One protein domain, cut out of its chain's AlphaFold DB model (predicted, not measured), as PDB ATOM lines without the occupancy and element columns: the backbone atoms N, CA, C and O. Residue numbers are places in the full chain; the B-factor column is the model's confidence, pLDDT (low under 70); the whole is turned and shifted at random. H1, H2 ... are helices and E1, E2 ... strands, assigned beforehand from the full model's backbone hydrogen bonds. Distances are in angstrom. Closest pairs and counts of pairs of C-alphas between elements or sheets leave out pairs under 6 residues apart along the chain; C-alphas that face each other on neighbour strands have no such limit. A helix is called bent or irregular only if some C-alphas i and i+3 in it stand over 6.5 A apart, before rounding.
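This is residues 681 to 822 of the 822 residues of an uncharacterized protein of bioreactor metagenome (UniProt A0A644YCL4). A strongly twisted sheet of four strands forms one end of an elongated body, with H5 crossing over it; toward the other end lie helices, and the last one, H8, runs away from the sheet. H3 lies near the middle, between the sheet and H8, while H7 lies side by side with H5. The printed part has 142 residues with eight named helices and four named strands, in the order H1 E1 E2 H2 H3 H4 H5 E3 E4 H6 H7 H8; the sheet, E2 E1 E4 E3, is antiparallel throughout, and the class is mixed. The whole is compact, with a radius of gyration of the C-alphas of 15.7 A, and spans 52 by 31 by 30 A.

Find C-alpha 681 at (87.096, 108.424, 133.071), where H1 begins and runs to 687. E1, residues 691 to 697, covers 19.2 A, and E2 is residues 702 to 705. Next come H2, 714 to 721, H3, 728 to 734, and H4, 742 to 747. H5, residues 752 to 765, is 21.1 A long and irregular: C-alphas 753 and 756 are 7.6 A apart. E3 is 768 to 772; E4, 779 to 786, covers 22.9 A from (118.760, 94.111, 136.017). H6 is 787 to 792, H7 794 to 802, and H8, 805 to 820, runs 23.1 A to (73.147, 105.256, 145.524).

Start at the sheet, where E1 and E4 pair with N 694 and O 783 at 2.8 A. The hairpin E1 and E2 has N 695 and O 704 at 2.8 A; the hairpin E3 and E4 has N 780 and O 771 at 2.8 A. H3 and H5 form two layers with the sheet, helices on one face of it; H5, at a height of 9.9 A over the sheet, runs across the strands, at 82 degrees to E1 on the local plane. H6 only grazes the sheet with residues 787 to 791. H5 touches H7, C-alphas Leu 758 and Leu 799 closest at 5.9 A, at a shallow tilt of 27 degrees, opposite ways. H1 touches H6, C-alphas Leu 685 and Phe 788 closest at 5.1 A, and H8, with residues 806 to 810 of H8 alone, C-alphas Val 681 and Val 809 closest at 6.2 A. H2 is close to H8 but not clearly touching, C-alphas Phe 719 and Ile 816 at 7.4 A; H4 touches no helix. In H1, H2, H4, H6, H7 and H8 every O i to N i+4 pair is within hydrogen-bond range; H5 has 7 of 10, and H3 0 of 3 but 4 of 4 O i to N i+3 pairs.

The two C-alphas farthest apart, of Glu 777 and Lys 822, the chain's last residue, are 53.4 A apart. The printed part has no cut, and no link is long. Mean pLDDT of the printed part is 81.9; look for values under 70 at residue 700, residues 705 to 711 and residues 771 to 779.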
ATOM      1  N   VAL A 681      85.911 109.288 132.952       94.88
ATOM      2  CA  VAL A 681      87.096 108.424 133.071       94.88
ATOM      3  C   VAL A 681      88.279 109.163 133.693       94.88
ATOM      4  O   VAL A 681      88.934 108.624 134.581       94.88
ATOM      5  N   LEU A 682      88.557 110.397 133.265       95.06
ATOM      6  CA  LEU A 682      89.671 111.173 133.813       95.06
ATOM      7  C   LEU A 682      89.450 111.523 135.287       95.06
ATOM      8  O   LEU A 682      90.364 111.340 136.087       95.06
ATOM      9  N   CYS A 683      88.252 111.968 135.672       94.38
ATOM     10  CA  CYS A 683      87.937 112.234 137.075       94.38
ATOM     11  C   CYS A 683      87.992 110.964 137.933       94.38
ATOM     12  O   CYS A 683      88.483 111.027 139.057       94.38
ATOM     13  N   PHE A 684      87.555 109.818 137.403       92.12
ATOM     14  CA  PHE A 684      87.634 108.529 138.090       92.12
ATOM     15  C   PHE A 684      89.089 108.133 138.368       92.12
ATOM     16  O   PHE A 684      89.458 107.881 139.513       92.12
ATOM     17  N   LEU A 685      89.943 108.138 137.338       90.69
ATOM     18  CA  LEU A 685      91.366 107.807 137.485       90.69
ATOM     19  C   LEU A 685      92.092 108.790 138.411       90.69
ATOM     20  O   LEU A 685      92.987 108.385 139.151       90.69
ATOM     21  N   LYS A 686      91.690 110.067 138.387       91.12
ATOM     22  CA  LYS A 686      92.219 111.105 139.276       91.12
ATOM     23  C   LYS A 686      91.829 110.879 140.731       91.12
ATOM     24  O   LYS A 686      92.663 111.077 141.603       91.12
ATOM     25  N   PHE A 687      90.574 110.506 140.986       90.38
ATOM     26  CA  PHE A 687      90.062 110.288 142.339       90.38
ATOM     27  C   PHE A 687      90.839 109.181 143.054       90.38
ATOM     28  O   PHE A 687      91.273 109.380 144.179       90.38
ATOM     29  N   PHE A 688      91.076 108.060 142.371       86.81
ATOM     30  CA  PHE A 688      91.789 106.913 142.935       86.81
ATOM     31  C   PHE A 688      93.317 107.012 142.878       86.81
ATOM     32  O   PHE A 688      93.999 106.129 143.400       86.81
ATOM     33  N   ASN A 689      93.854 108.042 142.212       87.19
ATOM     34  CA  ASN A 689      95.285 108.233 141.965       87.19
ATOM     35  C   ASN A 689      96.004 106.922 141.588       87.19
ATOM     36  O   ASN A 689      96.906 106.456 142.283       87.19
ATOM     37  N   VAL A 690      95.539 106.271 140.520       84.00
ATOM     38  CA  VAL A 690      95.997 104.916 140.182       84.00
ATOM     39  C   VAL A 690      97.432 104.946 139.661       84.00
ATOM     40  O   VAL A 690      97.701 105.499 138.589       84.00
ATOM     41  N   GLU A 691      98.333 104.300 140.395       85.31
ATOM     42  CA  GLU A 691      99.740 104.131 140.038       85.31
ATOM     43  C   GLU A 691     100.022 102.673 139.670       85.31
ATOM     44  O   GLU A 691      99.659 101.750 140.394       85.31
ATOM     45  N   VAL A 692     100.669 102.466 138.524       83.06
ATOM     46  CA  VAL A 692     100.960 101.136 137.978       83.06
ATOM     47  C   VAL A 692     102.466 100.999 137.753       83.06
ATOM     48  O   VAL A 692     103.062 101.809 137.035       83.06
ATOM     49  N   GLU A 693     103.081  99.962 138.335       83.88
ATOM     50  CA  GLU A 693     104.487  99.599 138.112       83.88
ATOM     51  C   GLU A 693     104.584  98.393 137.167       83.88
ATOM     52  O   GLU A 693     104.343  97.246 137.531       83.88
ATOM     53  N   LEU A 694     104.985  98.653 135.923       84.75
ATOM     54  CA  LEU A 694     105.100  97.628 134.891       84.75
ATOM     55  C   LEU A 694     106.552  97.177 134.711       84.75
ATOM     56  O   LEU A 694     107.417  97.953 134.302       84.75
ATOM     57  N   GLU A 695     106.807  95.891 134.919       84.25
ATOM     58  CA  GLU A 695     108.068  95.225 134.610       84.25
ATOM     59  C   GLU A 695     108.077  94.726 133.160       84.25
ATOM     60  O   GLU A 695     107.195  93.980 132.730       84.25
ATOM     61  N   TRP A 696     109.103  95.089 132.387       84.81
ATOM     62  CA  TRP A 696     109.239  94.622 131.008       84.81
ATOM     63  C   TRP A 696     109.973  93.285 130.898       84.81
ATOM     64  O   TRP A 696     111.207  93.208 130.932       84.81
ATOM     65  N   TYR A 697     109.217  92.228 130.603       75.50
ATOM     66  CA  TYR A 697     109.767  90.903 130.366       75.50
ATOM     67  C   TYR A 697     110.196  90.726 128.901       75.50
ATOM     68  O   TYR A 697     109.418  90.338 128.017       75.50
ATOM     69  N   LYS A 698     111.486  90.987 128.630       71.12
ATOM     70  CA  LYS A 698     112.089  90.972 127.277       71.12
ATOM     71  C   LYS A 698     111.812  89.686 126.491       71.12
ATOM     72  O   LYS A 698     111.627  89.753 125.275       71.12
ATOM     73  N   ARG A 699     111.772  88.527 127.161       70.44
ATOM     74  CA  ARG A 699     111.603  87.213 126.515       70.44
ATOM     75  C   ARG A 699     110.207  87.021 125.915       70.44
ATOM     76  O   ARG A 699     110.111  86.505 124.806       70.44
ATOM     77  N   ASN A 700     109.157  87.486 126.595       67.44
ATOM     78  CA  ASN A 700     107.771  87.349 126.120       67.44
ATOM     79  C   ASN A 700     107.227  88.633 125.473       67.44
ATOM     80  O   ASN A 700     106.098  88.637 124.985       67.44
ATOM     81  N   LYS A 701     108.028  89.711 125.436       76.81
ATOM     82  CA  LYS A 701     107.625  91.042 124.951       76.81
ATOM     83  C   LYS A 701     106.310  91.495 125.599       76.81
ATOM     84  O   LYS A 701     105.364  91.896 124.911       76.81
ATOM     85  N   SER A 702     106.245  91.359 126.918       80.00
ATOM     86  CA  SER A 702     105.061  91.656 127.716       80.00
ATOM     87  C   SER A 702     105.419  92.331 129.025       80.00
ATOM     88  O   SER A 702     106.532  92.160 129.522       80.00
ATOM     89  N   PHE A 703     104.453  93.063 129.572       81.81
ATOM     90  CA  PHE A 703     104.538  93.568 130.932       81.81
ATOM     91  C   PHE A 703     104.028  92.534 131.940       81.81
ATOM     92  O   PHE A 703     103.071  91.810 131.647       81.81
ATOM     93  N   ILE A 704     104.684  92.487 133.096       72.94
ATOM     94  CA  ILE A 704     104.267  91.825 134.344       72.94
ATOM     95  C   ILE A 704     104.141  92.950 135.387       72.94
ATOM     96  O   ILE A 704     104.801  93.977 135.227       72.94
ATOM     97  N   ASN A 705     103.270  92.828 136.389       63.94
ATOM     98  CA  ASN A 705     102.941  93.954 137.271       63.94
ATOM     99  C   ASN A 705     103.127  93.636 138.757       63.94
ATOM    100  O   ASN A 705     102.883  92.515 139.205       63.94
ATOM    101  N   TYR A 706     103.502  94.679 139.492       55.25
ATOM    102  CA  TYR A 706     103.364  94.821 140.934       55.25
ATOM    103  C   TYR A 706     102.595  96.120 141.187       55.25
ATOM    104  O   TYR A 706     103.186  97.194 141.233       55.25
ATOM    105  N   CYS A 707     101.271  96.058 141.286       49.59
ATOM    106  CA  CYS A 707     100.498  97.276 141.476       49.59
ATOM    107  C   CYS A 707     100.502  97.710 142.938       49.59
ATOM    108  O   CYS A 707     100.379  96.890 143.850       49.59
ATOM    109  N   SER A 708     100.601  99.018 143.146       50.16
ATOM    110  CA  SER A 708     100.295  99.666 144.413       50.16
ATOM    111  C   SER A 708      99.554 100.957 144.100       50.16
ATOM    112  O   SER A 708     100.161 101.925 143.649       50.16
ATOM    113  N   SER A 709      98.244 100.985 144.331       51.94
ATOM    114  CA  SER A 709      97.499 102.239 144.390       51.94
ATOM    115  C   SER A 709      97.564 102.795 145.805       51.94
ATOM    116  O   SER A 709      97.410 102.038 146.762       51.94
ATOM    117  N   ASN A 710      97.717 104.109 145.945       56.25
ATOM    118  CA  ASN A 710      97.642 104.764 147.244       56.25
ATOM    119  C   ASN A 710      96.799 106.037 147.116       56.25
ATOM    120  O   ASN A 710      97.251 107.021 146.529       56.25
ATOM    121  N   SER A 711      95.556 105.985 147.608       58.19
ATOM    122  CA  SER A 711      94.839 107.152 148.160       58.19
ATOM    123  C   SER A 711      93.434 106.831 148.694       58.19
ATOM    124  O   SER A 711      92.990 107.549 149.578       58.19
ATOM    125  N   GLU A 712      92.736 105.792 148.207       73.69
ATOM    126  CA  GLU A 712      91.302 105.579 148.522       73.69
ATOM    127  C   GLU A 712      90.890 104.080 148.594       73.69
ATOM    128  O   GLU A 712      89.852 103.686 148.059       73.69
ATOM    129  N   SER A 713      91.693 103.217 149.239       72.62
ATOM    130  CA  SER A 713      91.417 101.765 149.412       72.62
ATOM    131  C   SER A 713      90.049 101.472 150.031       72.62
ATOM    132  O   SER A 713      89.369 100.524 149.638       72.62
ATOM    133  N   PHE A 714      89.599 102.332 150.944       83.75
ATOM    134  CA  PHE A 714      88.306 102.213 151.611       83.75
ATOM    135  C   PHE A 714      87.106 102.167 150.643       83.75
ATOM    136  O   PHE A 714      86.081 101.558 150.946       83.75
ATOM    137  N   PHE A 715      87.209 102.742 149.440       86.94
ATOM    138  CA  PHE A 715      86.126 102.668 148.451       86.94
ATOM    139  C   PHE A 715      85.950 101.276 147.855       86.94
ATOM    140  O   PHE A 715      84.825 100.929 147.504       86.94
ATOM    141  N   GLU A 716      87.001 100.457 147.773       83.94
ATOM    142  CA  GLU A 716      86.854  99.051 147.377       83.94
ATOM    143  C   GLU A 716      85.963  98.302 148.376       83.94
ATOM    144  O   GLU A 716      85.102  97.514 147.988       83.94
ATOM    145  N   ILE A 717      86.101  98.631 149.664       83.88
ATOM    146  CA  ILE A 717      85.299  98.080 150.760       83.88
ATOM    147  C   ILE A 717      83.844  98.558 150.648       83.88
ATOM    148  O   ILE A 717      82.929  97.736 150.716       83.88
ATOM    149  N   ILE A 718      83.607  99.854 150.401       87.75
ATOM    150  CA  ILE A 718      82.252 100.394 150.169       87.75
ATOM    151  C   ILE A 718      81.603  99.749 148.938       87.75
ATOM    152  O   ILE A 718      80.443  99.347 148.987       87.75
ATOM    153  N   PHE A 719      82.323  99.634 147.825       87.50
ATOM    154  CA  PHE A 719      81.785  99.051 146.598       87.50
ATOM    155  C   PHE A 719      81.479  97.568 146.777       87.50
ATOM    156  O   PHE A 719      80.385  97.135 146.424       87.50
ATOM    157  N   SER A 720      82.360  96.818 147.440       85.56
ATOM    158  CA  SER A 720      82.088  95.427 147.800       85.56
ATOM    159  C   SER A 720      80.902  95.283 148.764       85.56
ATOM    160  O   SER A 720      80.179  94.287 148.687       85.56
ATOM    161  N   TYR A 721      80.679  96.245 149.669       86.25
ATOM    162  CA  TYR A 721      79.488  96.298 150.526       86.25
ATOM    163  C   TYR A 721      78.204  96.500 149.707       86.25
ATOM    164  O   TYR A 721      77.191  95.871 149.998       86.25
ATOM    165  N   LEU A 722      78.267  97.304 148.643       87.00
ATOM    166  CA  LEU A 722      77.170  97.542 147.696       87.00
ATOM    167  C   LEU A 722      77.042  96.459 146.607       87.00
ATOM    168  O   LEU A 722      76.304  96.656 145.642       87.00
ATOM    169  N   GLU A 723      77.765  95.341 146.736       86.31
ATOM    170  CA  GLU A 723      77.815  94.247 145.752       86.31
ATOM    171  C   GLU A 723      78.323  94.680 144.360       86.31
ATOM    172  O   GLU A 723      78.001  94.078 143.333       86.31
ATOM    173  N   ILE A 724      79.142  95.731 144.314       87.88
ATOM    174  CA  ILE A 724      79.818  96.206 143.109       87.88
ATOM    175  C   ILE A 724      81.186  95.531 143.029       87.88
ATOM    176  O   ILE A 724      82.046  95.709 143.888       87.88
ATOM    177  N   ASP A 725      81.387  94.763 141.965       84.06
ATOM    178  CA  ASP A 725      82.629  94.043 141.705       84.06
ATOM    179  C   ASP A 725      83.725  94.987 141.175       84.06
ATOM    180  O   ASP A 725      83.876  95.184 139.962       84.06
ATOM    181  N   PHE A 726      84.471  95.594 142.103       85.62
ATOM    182  CA  PHE A 726      85.552  96.537 141.828       85.62
ATOM    183  C   PHE A 726      86.740  96.336 142.775       85.62
ATOM    184  O   PHE A 726      86.567  96.159 143.975       85.62
ATOM    185  N   GLY A 727      87.947  96.450 142.223       80.94
ATOM    186  CA  GLY A 727      89.199  96.580 142.962       80.94
ATOM    187  C   GLY A 727      90.223  97.308 142.092       80.94
ATOM    188  O   GLY A 727      90.206  97.161 140.864       80.94
ATOM    189  N   LEU A 728      91.112  98.101 142.686       78.88
ATOM    190  CA  LEU A 728      92.087  98.913 141.951       78.88
ATOM    191  C   LEU A 728      93.094  98.036 141.205       78.88
ATOM    192  O   LEU A 728      93.431  98.329 140.058       78.88
ATOM    193  N   SER A 729      93.457  96.890 141.787       76.19
ATOM    194  CA  SER A 729      94.285  95.865 141.134       76.19
ATOM    195  C   SER A 729      93.660  95.285 139.857       76.19
ATOM    196  O   SER A 729      94.363  94.758 138.998       76.19
ATOM    197  N   PHE A 730      92.345  95.410 139.642       83.19
ATOM    198  CA  PHE A 730      91.726  94.942 138.396       83.19
ATOM    199  C   PHE A 730      92.147  95.778 137.184       83.19
ATOM    200  O   PHE A 730      92.089  95.298 136.049       83.19
ATOM    201  N   LEU A 731      92.614  97.010 137.401       84.56
ATOM    202  CA  LEU A 731      93.110  97.868 136.328       84.56
ATOM    203  C   LEU A 731      94.422  97.340 135.721       84.56
ATOM    204  O   LEU A 731      94.713  97.605 134.554       84.56
ATOM    205  N   ASP A 732      95.156  96.501 136.450       78.94
ATOM    206  CA  ASP A 732      96.398  95.856 136.006       78.94
ATOM    207  C   ASP A 732      96.190  94.939 134.807       78.94
ATOM    208  O   ASP A 732      97.052  94.798 133.929       78.94
ATOM    209  N   VAL A 733      95.006  94.333 134.745       82.50
ATOM    210  CA  VAL A 733      94.611  93.431 133.669       82.50
ATOM    211  C   VAL A 733      94.684  94.158 132.321       82.50
ATOM    212  O   VAL A 733      95.028  93.546 131.313       82.50
ATOM    213  N   PHE A 734      94.482  95.479 132.281       86.88
ATOM    214  CA  PHE A 734      94.599  96.271 131.053       86.88
ATOM    215  C   PHE A 734      96.033  96.449 130.549       86.88
ATOM    216  O   PHE A 734      96.215  96.933 129.435       86.88
ATOM    217  N   PHE A 735      97.048  96.012 131.295       85.44
ATOM    218  CA  PHE A 735      98.456  96.126 130.910       85.44
ATOM    219  C   PHE A 735      99.159  94.768 130.812       85.44
ATOM    220  O   PHE A 735     100.118  94.641 130.048       85.44
ATOM    221  N   CYS A 736      98.659  93.727 131.482       81.25
ATOM    222  CA  CYS A 736      99.336  92.434 131.613       81.25
ATOM    223  C   CYS A 736      98.629  91.297 130.860       81.25
ATOM    224  O   CYS A 736      97.571  90.806 131.251       81.25
ATOM    225  N   LYS A 737      99.272  90.806 129.788       75.62
ATOM    226  CA  LYS A 737      98.740  89.730 128.920       75.62
ATOM    227  C   LYS A 737      98.485  88.403 129.634       75.62
ATOM    228  O   LYS A 737      97.698  87.598 129.144       75.62
ATOM    229  N   GLU A 738      99.166  88.142 130.744       74.19
ATOM    230  CA  GLU A 738      99.022  86.890 131.496       74.19
ATOM    231  C   GLU A 738      97.628  86.709 132.115       74.19
ATOM    232  O   GLU A 738      97.201  85.578 132.336       74.19
ATOM    233  N   TYR A 739      96.878  87.801 132.291       72.00
ATOM    234  CA  TYR A 739      95.523  87.780 132.835       72.00
ATOM    235  C   TYR A 739      94.424  87.600 131.773       72.00
ATOM    236  O   TYR A 739      93.243  87.611 132.118       72.00
ATOM    237  N   PHE A 740      94.760  87.406 130.490       77.19
ATOM    238  CA  PHE A 740      93.779  87.279 129.397       77.19
ATOM    239  C   PHE A 740      93.134  85.890 129.324       77.19
ATOM    240  O   PHE A 740      93.281  85.150 128.348       77.19
ATOM    241  N   SER A 741      92.379  85.537 130.359       79.50
ATOM    242  CA  SER A 741      91.427  84.431 130.303       79.50
ATOM    243  C   SER A 741      90.155  84.861 129.554       79.50
ATOM    244  O   SER A 741      89.826  86.046 129.477       79.50
ATOM    245  N   LYS A 742      89.401  83.897 129.005       77.94
ATOM    246  CA  LYS A 742      88.099  84.168 128.360       77.94
ATOM    247  C   LYS A 742      87.119  84.868 129.315       77.94
ATOM    248  O   LYS A 742      86.304  85.665 128.868       77.94
ATOM    249  N   ASP A 743      87.222  84.558 130.603       79.00
ATOM    250  CA  ASP A 743      86.413  85.144 131.668       79.00
ATOM    251  C   ASP A 743      86.778  86.618 131.907       79.00
ATOM    252  O   ASP A 743      85.932  87.496 131.752       79.00
ATOM    253  N   ASN A 744      88.067  86.912 132.117       80.94
ATOM    254  CA  ASN A 744      88.564  88.274 132.332       80.94
ATOM    255  C   ASN A 744      88.332  89.185 131.120       80.94
ATOM    256  O   ASN A 744      87.986  90.351 131.282       80.94
ATOM    257  N   ILE A 745      88.469  88.664 129.896       85.00
ATOM    258  CA  ILE A 745      88.182  89.438 128.679       85.00
ATOM    259  C   ILE A 745      86.730  89.928 128.664       85.00
ATOM    260  O   ILE A 745      86.477  91.080 128.313       85.00
ATOM    261  N   ASN A 746      85.786  89.074 129.063       84.94
ATOM    262  CA  ASN A 746      84.377  89.445 129.123       84.94
ATOM    263  C   ASN A 746      84.086  90.371 130.309       84.94
ATOM    264  O   ASN A 746      83.394  91.370 130.128       84.94
ATOM    265  N   ARG A 747      84.638  90.059 131.488       85.38
ATOM    266  CA  ARG A 747      84.446  90.820 132.731       85.38
ATOM    267  C   ARG A 747      84.967  92.255 132.630       85.38
ATOM    268  O   ARG A 747      84.277  93.180 133.039       85.38
ATOM    269  N   PHE A 748      86.147  92.448 132.042       86.56
ATOM    270  CA  PHE A 748      86.826  93.749 131.955       86.56
ATOM    271  C   PHE A 748      86.714  94.413 130.573       86.56
ATOM    272  O   PHE A 748      87.342  95.434 130.323       86.56
ATOM    273  N   PHE A 749      85.921  93.853 129.651       89.62
ATOM    274  CA  PHE A 749      85.742  94.374 128.287       89.62
ATOM    275  C   PHE A 749      87.043  94.522 127.471       89.62
ATOM    276  O   PHE A 749      87.154  95.421 126.634       89.62
ATOM    277  N   ILE A 750      88.019  93.636 127.681       87.06
ATOM    278  CA  ILE A 750      89.366  93.755 127.103       87.06
ATOM    279  C   ILE A 750      89.356  93.525 125.590       87.06
ATOM    280  O   ILE A 750      88.888  92.494 125.098       87.06
ATOM    281  N   ILE A 751      89.982  94.432 124.841       87.75
ATOM    282  CA  ILE A 751      90.156  94.317 123.388       87.75
ATOM    283  C   ILE A 751      91.624  94.005 123.069       87.75
ATOM    284  O   ILE A 751      92.484  94.877 122.991       87.75
ATOM    285  N   THR A 752      91.928  92.727 122.834       80.75
ATOM    286  CA  THR A 752      93.316  92.225 122.723       80.75
ATOM    287  C   THR A 752      94.084  92.685 121.477       80.75
ATOM    288  O   THR A 752      95.314  92.597 121.449       80.75
ATOM    289  N   LYS A 753      93.396  93.181 120.439       80.31
ATOM    290  CA  LYS A 753      93.995  93.497 119.129       80.31
ATOM    291  C   LYS A 753      94.925  94.719 119.140       80.31
ATOM    292  O   LYS A 753      95.862  94.737 118.349       80.31
ATOM    293  N   ASN A 754      94.727  95.672 120.056       75.19
ATOM    294  CA  ASN A 754      95.393  96.987 120.012       75.19
ATOM    295  C   ASN A 754      96.495  97.167 121.082       75.19
ATOM    296  O   ASN A 754      97.112  98.223 121.208       75.19
ATOM    297  N   TYR A 755      96.827  96.102 121.819       82.19
ATOM    298  CA  TYR A 755      97.831  96.131 122.892       82.19
ATOM    299  C   TYR A 755      99.257  96.424 122.425       82.19
ATOM    300  O   TYR A 755     100.070  96.944 123.189       82.19
ATOM    301  N   SER A 756      99.595  96.064 121.184       81.88
ATOM    302  CA  SER A 756     100.939  96.297 120.652       81.88
ATOM    303  C   SER A 756     101.288  97.776 120.590       81.88
ATOM    304  O   SER A 756     102.453  98.123 120.782       81.88
ATOM    305  N   ASP A 757     100.308  98.633 120.325       86.94
ATOM    306  CA  ASP A 757     100.545 100.061 120.149       86.94
ATOM    307  C   ASP A 757     100.574 100.783 121.496       86.94
ATOM    308  O   ASP A 757     101.467 101.603 121.712       86.94
ATOM    309  N   LEU A 758      99.753 100.351 122.463       88.50
ATOM    310  CA  LEU A 758      99.885 100.763 123.862       88.50
ATOM    311  C   LEU A 758     101.262 100.396 124.443       88.50
ATOM    312  O   LEU A 758     101.925 101.241 125.041       88.50
ATOM    313  N   TYR A 759     101.747  99.169 124.219       89.88
ATOM    314  CA  TYR A 759     103.062  98.746 124.721       89.88
ATOM    315  C   TYR A 759     104.200  99.558 124.111       89.88
ATOM    316  O   TYR A 759     105.099  99.999 124.826       89.88
ATOM    317  N   LYS A 760     104.163  99.783 122.790       88.38
ATOM    318  CA  LYS A 760     105.141 100.654 122.130       88.38
ATOM    319  C   LYS A 760     105.092 102.049 122.733       88.38
ATOM    320  O   LYS A 760     106.153 102.579 123.039       88.38
ATOM    321  N   ARG A 761     103.901 102.623 122.920       89.44
ATOM    322  CA  ARG A 761     103.740 103.955 123.505       89.44
ATOM    323  C   ARG A 761     104.407 104.029 124.876       89.44
ATOM    324  O   ARG A 761     105.337 104.811 125.026       89.44
ATOM    325  N   ILE A 762     104.045 103.136 125.800       89.31
ATOM    326  CA  ILE A 762     104.612 103.076 127.158       89.31
ATOM    327  C   ILE A 762     106.145 102.992 127.121       89.31
ATOM    328  O   ILE A 762     106.821 103.801 127.747       89.31
ATOM    329  N   ILE A 763     106.709 102.084 126.317       87.56
ATOM    330  CA  ILE A 763     108.167 101.881 126.223       87.56
ATOM    331  C   ILE A 763     108.920 103.139 125.753       87.56
ATOM    332  O   ILE A 763     110.103 103.294 126.080       87.56
ATOM    333  N   HIS A 764     108.280 103.997 124.952       86.75
ATOM    334  CA  HIS A 764     108.902 105.192 124.371       86.75
ATOM    335  C   HIS A 764     108.613 106.475 125.149       86.75
ATOM    336  O   HIS A 764     109.446 107.375 125.119       86.75
ATOM    337  N   THR A 765     107.455 106.585 125.804       86.06
ATOM    338  CA  THR A 765     107.010 107.840 126.432       86.06
ATOM    339  C   THR A 765     107.099 107.840 127.952       86.06
ATOM    340  O   THR A 765     107.047 108.915 128.539       86.06
ATOM    341  N   VAL A 766     107.213 106.675 128.593       87.88
ATOM    342  CA  VAL A 766     107.332 106.559 130.053       87.88
ATOM    343  C   VAL A 766     108.799 106.367 130.436       87.88
ATOM    344  O   VAL A 766     109.532 105.612 129.789       87.88
ATOM    345  N   GLU A 767     109.237 107.069 131.483       84.38
ATOM    346  CA  GLU A 767     110.606 106.990 131.992       84.38
ATOM    347  C   GLU A 767     110.950 105.559 132.438       84.38
ATOM    348  O   GLU A 767     110.172 104.888 133.120       84.38
ATOM    349  N   ARG A 768     112.142 105.095 132.050       84.44
ATOM    350  CA  ARG A 768     112.655 103.765 132.387       84.44
ATOM    351  C   ARG A 768     113.492 103.840 133.650       84.44
ATOM    352  O   ARG A 768     114.458 104.599 133.689       84.44
ATOM    353  N   LYS A 769     113.199 102.987 134.630       82.75
ATOM    354  CA  LYS A 769     114.060 102.790 135.801       82.75
ATOM    355  C   LYS A 769     114.601 101.368 135.804       82.75
ATOM    356  O   LYS A 769     113.843 100.415 135.648       82.75
ATOM    357  N   ASN A 770     115.912 101.235 135.985       80.19
ATOM    358  CA  ASN A 770     116.541  99.934 136.165       80.19
ATOM    359  C   ASN A 770     116.637  99.627 137.661       80.19
ATOM    360  O   ASN A 770     117.122 100.455 138.436       80.19
ATOM    361  N   ARG A 771     116.177  98.444 138.066       68.56
ATOM    362  CA  ARG A 771     116.327  97.920 139.428       68.56
ATOM    363  C   ARG A 771     117.024  96.572 139.372       68.56
ATOM    364  O   ARG A 771     116.794  95.787 138.460       68.56
ATOM    365  N   VAL A 772     117.870  96.300 140.359       59.16
ATOM    366  CA  VAL A 772     118.416  94.957 140.560       59.16
ATOM    367  C   VAL A 772     117.396  94.180 141.375       59.16
ATOM    368  O   VAL A 772     117.028  94.599 142.472       59.16
ATOM    369  N   SER A 773     116.917  93.069 140.828       45.31
ATOM    370  CA  SER A 773     116.043  92.155 141.557       45.31
ATOM    371  C   SER A 773     116.735  91.673 142.827       45.31
ATOM    372  O   SER A 773     117.798  91.060 142.755       45.31
ATOM    373  N   ILE A 774     116.112  91.881 143.989       37.91
ATOM    374  CA  ILE A 774     116.618  91.373 145.278       37.91
ATOM    375  C   ILE A 774     116.667  89.830 145.276       37.91
ATOM    376  O   ILE A 774     117.423  89.226 146.031       37.91
ATOM    377  N   VAL A 775     115.882  89.188 144.402       33.12
ATOM    378  CA  VAL A 775     115.708  87.730 144.343       33.12
ATOM    379  C   VAL A 775     116.569  87.076 143.257       33.12
ATOM    380  O   VAL A 775     117.031  85.954 143.448       33.12
ATOM    381  N   THR A 776     116.783  87.740 142.116       44.75
ATOM    382  CA  THR A 776     117.506  87.153 140.968       44.75
ATOM    383  C   THR A 776     118.835  87.832 140.653       44.75
ATOM    384  O   THR A 776     119.565  87.328 139.804       44.75
ATOM    385  N   GLU A 777     119.156  88.956 141.305       52.31
ATOM    386  CA  GLU A 777     120.305  89.829 140.998       52.31
ATOM    387  C   GLU A 777     120.358  90.308 139.529       52.31
ATOM    388  O   GLU A 777     121.353  90.881 139.084       52.31
ATOM    389  N   GLU A 778     119.282  90.108 138.759       55.69
ATOM    390  CA  GLU A 778     119.173  90.560 137.374       55.69
ATOM    391  C   GLU A 778     118.698  92.016 137.306       55.69
ATOM    392  O   GLU A 778     117.903  92.476 138.131       55.69
ATOM    393  N   GLU A 779     119.185  92.743 136.300       65.19
ATOM    394  CA  GLU A 779     118.760  94.111 136.017       65.19
ATOM    395  C   GLU A 779     117.399  94.092 135.303       65.19
ATOM    396  O   GLU A 779     117.282  93.726 134.127       65.19
ATOM    397  N   ILE A 780     116.360  94.478 136.039       75.62
ATOM    398  CA  ILE A 780     114.975  94.568 135.591       75.62
ATOM    399  C   ILE A 780     114.687  95.997 135.122       75.62
ATOM    400  O   ILE A 780     115.091  96.968 135.763       75.62
ATOM    401  N   THR A 781     113.971  96.134 134.000       83.00
ATOM    402  CA  THR A 781     113.473  97.426 133.505       83.00
ATOM    403  C   THR A 781     112.022  97.627 133.939       83.00
ATOM    404  O   THR A 781     111.138  96.920 133.448       83.00
ATOM    405  N   CYS A 782     111.784  98.621 134.793       84.62
ATOM    406  CA  CYS A 782     110.463  99.002 135.289       84.62
ATOM    407  C   CYS A 782     109.990 100.334 134.684       84.62
ATOM    408  O   CYS A 782     110.797 101.222 134.380       84.62
ATOM    409  N   PHE A 783     108.672 100.475 134.556       87.25
ATOM    410  CA  PHE A 783     107.968 101.672 134.100       87.25
ATOM    411  C   PHE A 783     106.916 102.057 135.139       87.25
ATOM    412  O   PHE A 783     106.092 101.226 135.504       87.25
ATOM    413  N   TYR A 784     106.927 103.313 135.581       87.12
ATOM    414  CA  TYR A 784     105.965 103.834 136.556       87.12
ATOM    415  C   TYR A 784     104.968 104.730 135.842       87.12
ATOM    416  O   TYR A 784     105.369 105.683 135.170       87.12
ATOM    417  N   ILE A 785     103.682 104.421 135.968       87.31
ATOM    418  CA  ILE A 785     102.614 105.138 135.277       87.31
ATOM    419  C   ILE A 785     101.598 105.619 136.306       87.31
ATOM    420  O   ILE A 785     100.914 104.805 136.914       87.31
ATOM    421  N   ASN A 786     101.442 106.936 136.439       89.75
ATOM    422  CA  ASN A 786     100.218 107.508 136.991       89.75
ATOM    423  C   ASN A 786      99.157 107.511 135.878       89.75
ATOM    424  O   ASN A 786      99.345 108.154 134.839       89.75
ATOM    425  N   LEU A 787      98.076 106.741 136.036       89.19
ATOM    426  CA  LEU A 787      97.102 106.541 134.956       89.19
ATOM    427  C   LEU A 787      96.342 107.816 134.599       89.19
ATOM    428  O   LEU A 787      95.991 107.982 133.432       89.19
ATOM    429  N   PHE A 788      96.102 108.714 135.556       92.25
ATOM    430  CA  PHE A 788      95.454 109.993 135.274       92.25
ATOM    431  C   PHE A 788      96.341 110.875 134.389       92.25
ATOM    432  O   PHE A 788      95.888 111.356 133.344       92.25
ATOM    433  N   ASP A 789      97.614 111.033 134.749       92.06
ATOM    434  CA  ASP A 789      98.565 111.822 133.960       92.06
ATOM    435  C   ASP A 789      98.768 111.210 132.571       92.06
ATOM    436  O   ASP A 789      98.772 111.912 131.554       92.06
ATOM    437  N   PHE A 790      98.862 109.879 132.503       92.56
ATOM    438  CA  PHE A 790      98.998 109.163 131.242       92.56
ATOM    439  C   PHE A 790      97.766 109.345 130.350       92.56
ATOM    440  O   PHE A 790      97.923 109.667 129.172       92.56
ATOM    441  N   ALA A 791      96.557 109.186 130.897       93.88
ATOM    442  CA  ALA A 791      95.289 109.327 130.179       93.88
ATOM    443  C   ALA A 791      94.938 110.783 129.830       93.88
ATOM    444  O   ALA A 791      94.125 111.015 128.937       93.88
ATOM    445  N   SER A 792      95.550 111.771 130.485       92.94
ATOM    446  CA  SER A 792      95.346 113.193 130.171       92.94
ATOM    447  C   SER A 792      95.904 113.583 128.795       92.94
ATOM    448  O   SER A 792      95.457 114.559 128.195       92.94
ATOM    449  N   ASN A 793      96.848 112.807 128.250       94.00
ATOM    450  CA  ASN A 793      97.305 112.953 126.870       94.00
ATOM    451  C   ASN A 793      96.307 112.310 125.890       94.00
ATOM    452  O   ASN A 793      95.966 111.137 126.025       94.00
ATOM    453  N   GLU A 794      95.884 113.053 124.863       93.06
ATOM    454  CA  GLU A 794      94.848 112.610 123.914       93.06
ATOM    455  C   GLU A 794      95.182 111.285 123.213       93.06
ATOM    456  O   GLU A 794      94.345 110.390 123.134       93.06
ATOM    457  N   GLU A 795      96.420 111.122 122.747       91.81
ATOM    458  CA  GLU A 795      96.842 109.916 122.026       91.81
ATOM    459  C   GLU A 795      96.886 108.694 122.955       91.81
ATOM    460  O   GLU A 795      96.508 107.591 122.561       91.81
ATOM    461  N   ASN A 796      97.304 108.886 124.209       93.50
ATOM    462  CA  ASN A 796      97.284 107.833 125.222       93.50
ATOM    463  C   ASN A 796      95.848 107.453 125.610       93.50
ATOM    464  O   ASN A 796      95.550 106.268 125.749       93.50
ATOM    465  N   TYR A 797      94.954 108.438 125.750       95.19
ATOM    466  CA  TYR A 797      93.540 108.208 126.046       95.19
ATOM    467  C   TYR A 797      92.875 107.342 124.974       95.19
ATOM    468  O   TYR A 797      92.181 106.380 125.300       95.19
ATOM    469  N   ILE A 798      93.132 107.642 123.696       94.00
ATOM    470  CA  ILE A 798      92.620 106.854 122.567       94.00
ATOM    471  C   ILE A 798      93.090 105.398 122.675       94.00
ATOM    472  O   ILE A 798      92.270 104.490 122.559       94.00
ATOM    473  N   LEU A 799      94.368 105.159 122.980       92.81
ATOM    474  CA  LEU A 799      94.895 103.800 123.158       92.81
ATOM    475  C   LEU A 799      94.238 103.064 124.335       92.81
ATOM    476  O   LEU A 799      93.914 101.884 124.215       92.81
ATOM    477  N   LEU A 800      94.004 103.749 125.459       93.31
ATOM    478  CA  LEU A 800      93.312 103.179 126.621       93.31
ATOM    479  C   LEU A 800      91.841 102.852 126.317       93.31
ATOM    480  O   LEU A 800      91.335 101.799 126.714       93.31
ATOM    481  N   LYS A 801      91.158 103.714 125.562       93.88
ATOM    482  CA  LYS A 801      89.802 103.469 125.056       93.88
ATOM    483  C   LYS A 801      89.765 102.245 124.141       93.88
ATOM    484  O   LYS A 801      88.905 101.381 124.302       93.88
ATOM    485  N   GLU A 802      90.716 102.140 123.219       92.06
ATOM    486  CA  GLU A 802      90.802 101.050 122.245       92.06
ATOM    487  C   GLU A 802      91.060  99.673 122.860       92.06
ATOM    488  O   GLU A 802      90.675  98.673 122.256       92.06
ATOM    489  N   ILE A 803      91.678  99.600 124.044       91.44
ATOM    490  CA  ILE A 803      91.859  98.336 124.776       91.44
ATOM    491  C   ILE A 803      90.697  98.003 125.727       91.44
ATOM    492  O   ILE A 803      90.685  96.911 126.294       91.44
ATOM    493  N   GLY A 804      89.709  98.897 125.865       91.75
ATOM    494  CA  GLY A 804      88.476  98.667 126.626       91.75
ATOM    495  C   GLY A 804      88.387  99.352 127.995       91.75
ATOM    496  O   GLY A 804      87.355  99.213 128.653       91.75
ATOM    497  N   LEU A 805      89.402 100.123 128.415       92.81
ATOM    498  CA  LEU A 805      89.439 100.740 129.750       92.81
ATOM    499  C   LEU A 805      88.277 101.721 129.975       92.81
ATOM    500  O   LEU A 805      87.632 101.677 131.020       92.81
ATOM    501  N   GLU A 806      87.979 102.572 128.986       95.06
ATOM    502  CA  GLU A 806      86.873 103.544 129.050       95.06
ATOM    503  C   GLU A 806      85.545 102.839 129.355       95.06
ATOM    504  O   GLU A 806      84.826 103.212 130.279       95.06
ATOM    505  N   LYS A 807      85.253 101.755 128.629       94.44
ATOM    506  CA  LYS A 807      84.010 101.000 128.790       94.44
ATOM    507  C   LYS A 807      83.893 100.371 130.178       94.44
ATOM    508  O   LYS A 807      82.810 100.390 130.758       94.44
ATOM    509  N   TYR A 808      84.991  99.827 130.705       94.00
ATOM    510  CA  TYR A 808      85.019  99.270 132.053       94.00
ATOM    511  C   TYR A 808      84.756 100.347 133.110       94.00
ATOM    512  O   TYR A 808      83.825 100.199 133.899       94.00
ATOM    513  N   VAL A 809      85.487 101.463 133.074       93.19
ATOM    514  CA  VAL A 809      85.327 102.556 134.051       93.19
ATOM    515  C   VAL A 809      83.912 103.142 134.020       93.19
ATOM    516  O   VAL A 809      83.304 103.315 135.074       93.19
ATOM    517  N   LEU A 810      83.339 103.371 132.834       94.56
ATOM    518  CA  LEU A 810      81.953 103.841 132.708       94.56
ATOM    519  C   LEU A 810      80.949 102.836 133.282       94.56
ATOM    520  O   LEU A 810      79.995 103.232 133.947       94.56
ATOM    521  N   SER A 811      81.164 101.533 133.067       93.44
ATOM    522  CA  SER A 811      80.284 100.503 133.630       93.44
ATOM    523  C   SER A 811      80.312 100.476 135.162       93.44
ATOM    524  O   SER A 811      79.259 100.319 135.779       93.44
ATOM    525  N   GLN A 812      81.487 100.701 135.761       91.44
ATOM    526  CA  GLN A 812      81.664 100.778 137.210       91.44
ATOM    527  C   GLN A 812      81.012 102.042 137.777       91.44
ATOM    528  O   GLN A 812      80.227 101.962 138.718       91.44
ATOM    529  N   PHE A 813      81.234 103.199 137.146       92.00
ATOM    530  CA  PHE A 813      80.573 104.448 137.529       92.00
ATOM    531  C   PHE A 813      79.039 104.331 137.495       92.00
ATOM    532  O   PHE A 813      78.357 104.754 138.427       92.00
ATOM    533  N   GLU A 814      78.484 103.693 136.463       90.38
ATOM    534  CA  GLU A 814      77.041 103.458 136.347       90.38
ATOM    535  C   GLU A 814      76.484 102.469 137.378       90.38
ATOM    536  O   GLU A 814      75.319 102.584 137.769       90.38
ATOM    537  N   ALA A 815      77.282 101.490 137.809       89.75
ATOM    538  CA  ALA A 815      76.916 100.597 138.906       89.75
ATOM    539  C   ALA A 815      76.870 101.362 140.239       89.75
ATOM    540  O   ALA A 815      75.877 101.261 140.958       89.75
ATOM    541  N   ILE A 816      77.879 102.200 140.508       87.88
ATOM    542  CA  ILE A 816      77.962 103.048 141.709       87.88
ATOM    543  C   ILE A 816      76.786 104.025 141.765       87.88
ATOM    544  O   ILE A 816      76.103 104.114 142.782       87.88
ATOM    545  N   ARG A 817      76.486 104.709 140.654       85.94
ATOM    546  CA  ARG A 817      75.354 105.641 140.577       85.94
ATOM    547  C   ARG A 817      74.024 104.949 140.890       85.94
ATOM    548  O   ARG A 817      73.247 105.461 141.686       85.94
ATOM    549  N   ARG A 818      73.786 103.766 140.313       86.88
ATOM    550  CA  ARG A 818      72.564 102.980 140.562       86.88
ATOM    551  C   ARG A 818      72.460 102.448 141.988       86.88
ATOM    552  O   ARG A 818      71.347 102.260 142.464       86.88
ATOM    553  N   ALA A 819      73.584 102.165 142.641       82.81
ATOM    554  CA  ALA A 819      73.595 101.710 144.026       82.81
ATOM    555  C   ALA A 819      73.209 102.824 145.010       82.81
ATOM    556  O   ALA A 819      72.590 102.531 146.018       82.81
ATOM    557  N   ILE A 820      73.514 104.088 144.698       76.44
ATOM    558  CA  ILE A 820      73.147 105.256 145.524       76.44
ATOM    559  C   ILE A 820      71.650 105.587 145.427       76.44
ATOM    560  O   ILE A 820      71.065 106.124 146.363       76.44
ATOM    561  N   GLU A 821      71.028 105.296 144.282       74.81
ATOM    562  CA  GLU A 821      69.596 105.527 144.049       74.81
ATOM    563  C   GLU A 821      68.685 104.488 144.734       74.81
ATOM    564  O   GLU A 821      67.477 104.717 144.834       74.81
ATOM    565  N   LYS A 822      69.245 103.350 145.167       70.50
ATOM    566  CA  LYS A 822      68.554 102.264 145.879       70.50
ATOM    567  C   LYS A 822      68.731 102.399 147.383       70.50
ATOM    568  O   LYS A 822      67.754 102.064 148.092       70.50
TER     569      LYS A 822